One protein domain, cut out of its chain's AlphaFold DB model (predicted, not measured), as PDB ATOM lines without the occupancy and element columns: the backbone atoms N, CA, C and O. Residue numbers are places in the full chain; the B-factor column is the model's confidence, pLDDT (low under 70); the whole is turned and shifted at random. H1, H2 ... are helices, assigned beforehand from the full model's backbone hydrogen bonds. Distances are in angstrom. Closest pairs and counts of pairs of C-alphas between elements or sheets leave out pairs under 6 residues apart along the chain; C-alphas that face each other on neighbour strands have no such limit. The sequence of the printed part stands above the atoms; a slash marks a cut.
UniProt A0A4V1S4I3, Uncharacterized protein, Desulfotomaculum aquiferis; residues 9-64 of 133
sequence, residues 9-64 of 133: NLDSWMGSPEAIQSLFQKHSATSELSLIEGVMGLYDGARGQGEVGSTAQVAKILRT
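AT A GLANCE: This is residues 9 to 64 of the 133 residues of an uncharacterized protein of Desulfotomaculum aquiferis (UniProt A0A4V1S4I3). With little regular structure, the model is two helices set about perpendicular, H2 meeting the early part of H1, and a long link that leaves the far end of H1, folds back over residues 33 to 40 and loops round near Gly 48. Residues 26 to 33, of which 26 to 28 belong to H1, stick out. The printed part has 56 residues with two named helices, H1 then H2, and no named strand; the class is all helix, with under half of the residues in named elements. It is compact, with a radius of gyration of the C-alphas of 11.2 A, yet elongated, spanning 36 by 19 by 17 A.

HOW THE PARTS SIT: H1, residues 17 to 28, touches H2, residues 55 to 62, with its residues 17 to 21 alone. The closest C-alphas, of Pro 17 and Ile 61, are 6.1 A apart. Their lines are about perpendicular, at 80 degrees. In H1 and H2 every O i to N i+4 pair is within hydrogen-bond range.

IN THESE COORDINATES: H1 runs 16.3 A from C-alpha 17 at (97.895, 153.474, 82.573). H2 runs 10.7 A to C-alpha 62 at (102.253, 158.621, 87.623).

THE WHOLE: The C-alphas farthest apart, of Thr 30 and Gly 48, are 36.3 A apart. The link from H1 to H2 is long, 26 residues. The printed part has no cut, and no printed residue is under 70 in pLDDT.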
ATOM      1  N   ASN A   9      91.232 153.593  94.752       92.19
ATOM      2  CA  ASN A   9      92.163 152.540  94.378       92.19
ATOM      3  C   ASN A   9      92.779 152.843  93.000       92.19
ATOM      4  O   ASN A   9      92.051 153.113  92.045       92.19
ATOM      5  N   LEU A  10      94.109 152.800  92.918       93.19
ATOM      6  CA  LEU A  10      94.886 152.926  91.684       93.19
ATOM      7  C   LEU A  10      95.278 151.532  91.171       93.19
ATOM      8  O   LEU A  10      96.454 151.175  91.142       93.19
ATOM      9  N   ASP A  11      94.279 150.736  90.798       90.75
ATOM     10  CA  ASP A  11      94.471 149.348  90.376       90.75
ATOM     11  C   ASP A  11      95.043 149.279  88.951       90.75
ATOM     12  O   ASP A  11      94.328 149.488  87.965       90.75
ATOM     13  N   SER A  12      96.335 148.967  88.841       89.44
ATOM     14  CA  SER A  12      97.021 148.766  87.560       89.44
ATOM     15  C   SER A  12      96.936 147.347  87.001       89.44
ATOM     16  O   SER A  12      97.445 147.089  85.910       89.44
ATOM     17  N   TRP A  13      96.298 146.425  87.721       88.00
ATOM     18  CA  TRP A  13      95.975 145.097  87.215       88.00
ATOM     19  C   TRP A  13      94.706 145.130  86.361       88.00
ATOM     20  O   TRP A  13      94.670 144.533  85.285       88.00
ATOM     21  N   MET A  14      93.676 145.846  86.819       88.38
ATOM     22  CA  MET A  14      92.414 146.005  86.090       88.38
ATOM     23  C   MET A  14      92.377 147.252  85.197       88.38
ATOM     24  O   MET A  14      91.699 147.247  84.168       88.38
ATOM     25  N   GLY A  15      93.055 148.331  85.593       88.94
ATOM     26  CA  GLY A  15      93.048 149.614  84.893       88.94
ATOM     27  C   GLY A  15      94.216 149.786  83.923       88.94
ATOM     28  O   GLY A  15      95.333 149.342  84.185       88.94
ATOM     29  N   SER A  16      93.979 150.488  82.809       94.25
ATOM     30  CA  SER A  16      95.065 150.922  81.924       94.25
ATOM     31  C   SER A  16      95.867 152.075  82.552       94.25
ATOM     32  O   SER A  16      95.336 152.796  83.407       94.25
ATOM     33  N   PRO A  17      97.114 152.323  82.114       95.56
ATOM     34  CA  PRO A  17      97.895 153.474  82.573       95.56
ATOM     35  C   PRO A  17      97.154 154.814  82.454       95.56
ATOM     36  O   PRO A  17      97.217 155.641  83.362       95.56
ATOM     37  N   GLU A  18      96.388 155.009  81.382       96.94
ATOM     38  CA  GLU A  18      95.597 156.221  81.136       96.94
ATOM     39  C   GLU A  18      94.440 156.350  82.132       96.94
ATOM     40  O   GLU A  18      94.144 157.447  82.610       96.94
ATOM     41  N   ALA A  19      93.798 155.230  82.482       96.00
ATOM     42  CA  ALA A  19      92.737 155.210  83.482       96.00
ATOM     43  C   ALA A  19      93.276 155.598  84.869       96.00
ATOM     44  O   ALA A  19      92.656 156.406  85.562       96.00
ATOM     45  N   ILE A  20      94.456 155.091  85.242       96.56
ATOM     46  CA  ILE A  20      95.137 155.433  86.501       96.56
ATOM     47  C   ILE A  20      95.497 156.919  86.531       96.56
ATOM     48  O   ILE A  20      95.198 157.605  87.508       96.56
ATOM     49  N   GLN A  21      96.102 157.433  85.456       97.06
ATOM     50  CA  GLN A  21      96.459 158.849  85.338       97.06
ATOM     51  C   GLN A  21      95.228 159.750  85.454       97.06
ATOM     52  O   GLN A  21      95.241 160.708  86.226       97.06
ATOM     53  N   SER A  22      94.152 159.418  84.739       96.31
ATOM     54  CA  SER A  22      92.891 160.163  84.778       96.31
ATOM     55  C   SER A  22      92.268 160.160  86.177       96.31
ATOM     56  O   SER A  22      91.884 161.213  86.694       96.31
ATOM     57  N   LEU A  23      92.229 158.996  86.838       95.69
ATOM     58  CA  LEU A  23      91.697 158.867  88.194       95.69
ATOM     59  C   LEU A  23      92.524 159.684  89.195       95.69
ATOM     60  O   LEU A  23      91.964 160.463  89.970       95.69
ATOM     61  N   PHE A  24      93.851 159.562  89.144       95.94
ATOM     62  CA  PHE A  24      94.746 160.313  90.017       95.94
ATOM     63  C   PHE A  24      94.586 161.825  89.825       95.94
ATOM     64  O   PHE A  24      94.414 162.547  90.807       95.94
ATOM     65  N   GLN A  25      94.578 162.313  88.581       95.19
ATOM     66  CA  GLN A  25      94.411 163.739  88.277       95.19
ATOM     67  C   GLN A  25      93.065 164.271  88.776       95.19
ATOM     68  O   GLN A  25      93.020 165.301  89.448       95.19
ATOM     69  N   LYS A  26      91.975 163.538  88.517       94.75
ATOM     70  CA  LYS A  26      90.626 163.914  88.951       94.75
ATOM     71  C   LYS A  26      90.540 164.108  90.466       94.75
ATOM     72  O   LYS A  26      89.952 165.086  90.923       94.75
ATOM     73  N   HIS A  27      91.112 163.188  91.240       92.88
ATOM     74  CA  HIS A  27      91.018 163.216  92.703       92.88
ATOM     75  C   HIS A  27      92.111 164.060  93.378       92.88
ATOM     76  O   HIS A  27      91.942 164.471  94.525       92.88
ATOM     77  N   SER A  28      93.183 164.392  92.653       93.25
ATOM     78  CA  SER A  28      94.243 165.294  93.124       93.25
ATOM     79  C   SER A  28      93.958 166.770  92.835       93.25
ATOM     80  O   SER A  28      94.522 167.627  93.502       93.25
ATOM     81  N   ALA A  29      93.055 167.093  91.899       91.00
ATOM     82  CA  ALA A  29      92.815 168.462  91.417       91.00
ATOM     83  C   ALA A  29      92.455 169.502  92.500       91.00
ATOM     84  O   ALA A  29      92.597 170.698  92.270       91.00
ATOM     85  N   THR A  30      91.970 169.066  93.667       87.81
ATOM     86  CA  THR A  30      91.571 169.941  94.791       87.81
ATOM     87  C   THR A  30      92.431 169.741  96.041       87.81
ATOM     88  O   THR A  30      92.028 170.106  97.148       87.81
ATOM     89  N   SER A  31      93.580 169.086  95.899       90.12
ATOM     90  CA  SER A  31      94.479 168.757  97.002       90.12
ATOM     91  C   SER A  31      95.840 169.401  96.761       90.12
ATOM     92  O   SER A  31      96.363 169.352  95.655       90.12
ATOM     93  N   GLU A  32      96.427 169.971  97.809       91.62
ATOM     94  CA  GLU A  32      97.800 170.499  97.763       91.62
ATOM     95  C   GLU A  32      98.843 169.370  97.737       91.62
ATOM     96  O   GLU A  32      99.936 169.535  97.203       91.62
ATOM     97  N   LEU A  33      98.485 168.206  98.289       92.06
ATOM     98  CA  LEU A  33      99.304 167.001  98.331       92.06
ATOM     99  C   LEU A  33      98.424 165.763  98.126       92.06
ATOM    100  O   LEU A  33      97.338 165.661  98.703       92.06
ATOM    101  N   SER A  34      98.930 164.801  97.357       94.00
ATOM    102  CA  SER A  34      98.332 163.474  97.199       94.00
ATOM    103  C   SER A  34      99.265 162.417  97.778       94.00
ATOM    104  O   SER A  34     100.446 162.378  97.438       94.00
ATOM    105  N   LEU A  35      98.731 161.553  98.640       93.75
ATOM    106  CA  LEU A  35      99.451 160.420  99.216       93.75
ATOM    107  C   LEU A  35      98.968 159.129  98.558       93.75
ATOM    108  O   LEU A  35      97.765 158.867  98.523       93.75
ATOM    109  N   ILE A  36      99.909 158.330  98.060       95.19
ATOM    110  CA  ILE A  36      99.645 156.994  97.530       95.19
ATOM    111  C   ILE A  36     100.242 155.999  98.516       95.19
ATOM    112  O   ILE A  36     101.448 156.003  98.757       95.19
ATOM    113  N   GLU A  37      99.390 155.166  99.098       94.12
ATOM    114  CA  GLU A  37      99.821 154.036  99.912       94.12
ATOM    115  C   GLU A  37     100.088 152.845  98.990       94.12
ATOM    116  O   GLU A  37      99.236 152.474  98.180       94.12
ATOM    117  N   GLY A  38     101.287 152.275  99.088       92.12
ATOM    118  CA  GLY A  38     101.606 151.028  98.404       92.12
ATOM    119  C   GLY A  38     100.880 149.846  99.040       92.12
ATOM    120  O   GLY A  38     100.608 149.842 100.238       92.12
ATOM    121  N   VAL A  39     100.598 148.821  98.244       87.88
ATOM    122  CA  VAL A  39     100.057 147.547  98.731       87.88
ATOM    123  C   VAL A  39     101.173 146.503  98.749       87.88
ATOM    124  O   VAL A  39     101.987 146.468  97.829       87.88
ATOM    125  N   MET A  40     101.212 145.660  99.788       89.94
ATOM    126  CA  MET A  40     102.272 144.655  99.989       89.94
ATOM    127  C   MET A  40     103.680 145.292  99.975       89.94
ATOM    128  O   MET A  40     103.915 146.242 100.722       89.94
ATOM    129  N   GLY A  41     104.630 144.768  99.193       92.25
ATOM    130  CA  GLY A  41     105.936 145.371  98.944       92.25
ATOM    131  C   GLY A  41     105.974 146.245  97.686       92.25
ATOM    132  O   GLY A  41     105.109 146.186  96.816       92.25
ATOM    133  N   LEU A  42     107.035 147.051  97.554       96.50
ATOM    134  CA  LEU A  42     107.201 147.995  96.437       96.50
ATOM    135  C   LEU A  42     107.116 147.314  95.057       96.50
ATOM    136  O   LEU A  42     106.535 147.876  94.130       96.50
ATOM    137  N   TYR A  43     107.675 146.110  94.939       96.25
ATOM    138  CA  TYR A  43     107.767 145.347  93.690       96.25
ATOM    139  C   TYR A  43     106.767 144.192  93.595       96.25
ATOM    140  O   TYR A  43     106.745 143.489  92.586       96.25
ATOM    141  N   ASP A  44     105.930 143.998  94.614       94.00
ATOM    142  CA  ASP A  44     104.988 142.885  94.648       94.00
ATOM    143  C   ASP A  44     103.772 143.224  93.781       94.00
ATOM    144  O   ASP A  44     102.967 144.089  94.121       94.00
ATOM    145  N   GLY A  45     103.676 142.575  92.620       90.81
ATOM    146  CA  GLY A  45     102.568 142.727  91.680       90.81
ATOM    147  C   GLY A  45     101.617 141.531  91.669       90.81
ATOM    148  O   GLY A  45     101.709 140.598  92.464       90.81
ATOM    149  N   ALA A  46     100.712 141.518  90.695       88.94
ATOM    150  CA  ALA A  46      99.709 140.470  90.521       88.94
ATOM    151  C   ALA A  46     100.294 139.092  90.158       88.94
ATOM    152  O   ALA A  46      99.610 138.071  90.245       88.94
ATOM    153  N   ARG A  47     101.550 139.049  89.700       86.56
ATOM    154  CA  ARG A  47     102.303 137.828  89.390       86.56
ATOM    155  C   ARG A  47     103.742 137.993  89.865       86.56
ATOM    156  O   ARG A  47     104.242 139.107  89.934       86.56
ATOM    157  N   GLY A  48     104.441 136.880  90.086       79.94
ATOM    158  CA  GLY A  48     105.867 136.893  90.450       79.94
ATOM    159  C   GLY A  48     106.823 137.319  89.325       79.94
ATOM    160  O   GLY A  48     108.031 137.314  89.527       79.94
ATOM    161  N   GLN A  49     106.308 137.643  88.135       81.94
ATOM    162  CA  GLN A  49     107.087 138.184  87.022       81.94
ATOM    163  C   GLN A  49     106.412 139.432  86.465       81.94
ATOM    164  O   GLN A  49     105.193 139.457  86.274       81.94
ATOM    165  N   GLY A  50     107.239 140.419  86.126       87.75
ATOM    166  CA  GLY A  50     106.782 141.724  85.679       87.75
ATOM    167  C   GLY A  50     106.286 142.584  86.836       87.75
ATOM    168  O   GLY A  50     106.382 142.225  88.002       87.75
ATOM    169  N   GLU A  51     105.767 143.749  86.483       91.94
ATOM    170  CA  GLU A  51     105.438 144.806  87.441       91.94
ATOM    171  C   GLU A  51     103.937 145.098  87.535       91.94
ATOM    172  O   GLU A  51     103.521 145.967  88.297       91.94
ATOM    173  N   VAL A  52     103.111 144.394  86.754       93.38
ATOM    174  CA  VAL A  52     101.669 144.657  86.685       93.38
ATOM    175  C   VAL A  52     101.033 144.487  88.064       93.38
ATOM    176  O   VAL A  52     101.195 143.444  88.695       93.38
ATOM    177  N   GLY A  53     100.305 145.502  88.525       92.88
ATOM    178  CA  GLY A  53      99.676 145.533  89.849       92.88
ATOM    179  C   GLY A  53     100.609 145.938  90.994       92.88
ATOM    180  O   GLY A  53     100.152 145.999  92.130       92.88
ATOM    181  N   SER A  54     101.896 146.201  90.730       96.00
ATOM    182  CA  SER A  54     102.848 146.606  91.773       96.00
ATOM    183  C   SER A  54     102.800 148.105  92.060       96.00
ATOM    184  O   SER A  54     102.511 148.933  91.188       96.00
ATOM    185  N   THR A  55     103.196 148.467  93.280       96.88
ATOM    186  CA  THR A  55     103.368 149.870  93.683       96.88
ATOM    187  C   THR A  55     104.402 150.586  92.798       96.88
ATOM    188  O   THR A  55     104.198 151.738  92.409       96.88
ATOM    189  N   ALA A  56     105.485 149.901  92.413       97.44
ATOM    190  CA  ALA A  56     106.519 150.430  91.523       97.44
ATOM    191  C   ALA A  56     105.971 150.815  90.140       97.44
ATOM    192  O   ALA A  56     106.306 151.881  89.616       97.44
ATOM    193  N   GLN A  57     105.092 149.996  89.561       97.00
ATOM    194  CA  GLN A  57     104.475 150.305  88.274       97.00
ATOM    195  C   GLN A  57     103.590 151.551  88.366       97.00
ATOM    196  O   GLN A  57     103.703 152.442  87.522       97.00
ATOM    197  N   VAL A  58     102.745 151.654  89.398       97.44
ATOM    198  CA  VAL A  58     101.898 152.839  89.620       97.44
ATOM    199  C   VAL A  58     102.758 154.095  89.771       97.44
ATOM    200  O   VAL A  58     102.476 155.112  89.130       97.44
ATOM    201  N   ALA A  59     103.852 154.014  90.535       97.94
ATOM    202  CA  ALA A  59     104.784 155.125  90.698       97.94
ATOM    203  C   ALA A  59     105.406 155.571  89.364       97.94
ATOM    204  O   ALA A  59     105.515 156.770  89.108       97.94
ATOM    205  N   LYS A  60     105.751 154.632  88.471       97.75
ATOM    206  CA  LYS A  60     106.283 154.945  87.134       97.75
ATOM    207  C   LYS A  60     105.225 155.516  86.186       97.75
ATOM    208  O   LYS A  60     105.517 156.469  85.466       97.75
ATOM    209  N   ILE A  61     103.992 155.003  86.221       97.56
ATOM    210  CA  ILE A  61     102.857 155.520  85.431       97.56
ATOM    211  C   ILE A  61     102.555 156.977  85.798       97.56
ATOM    212  O   ILE A  61     102.338 157.810  84.912       97.56
ATOM    213  N   LEU A  62     102.555 157.288  87.097       97.50
ATOM    214  CA  LEU A  62     102.253 158.621  87.623       97.50
ATOM    215  C   LEU A  62     103.486 159.526  87.746       97.50
ATOM    216  O   LEU A  62     103.339 160.718  88.009       97.50
ATOM    217  N   ARG A  63     104.689 158.978  87.533       97.25
ATOM    218  CA  ARG A  63     105.986 159.651  87.725       97.25
ATOM    219  C   ARG A  63     106.129 160.265  89.120       97.25
ATOM    220  O   ARG A  63     106.676 161.357  89.277       97.25
ATOM    221  N   THR A  64     105.620 159.576  90.134       97.56
ATOM    222  CA  THR A  64     105.638 160.055  91.517       97.56
ATOM    223  C   THR A  64     106.928 159.652  92.226       97.56
ATOM    224  O   THR A  64     107.444 158.557  91.984       97.56
TER     225      THR A  64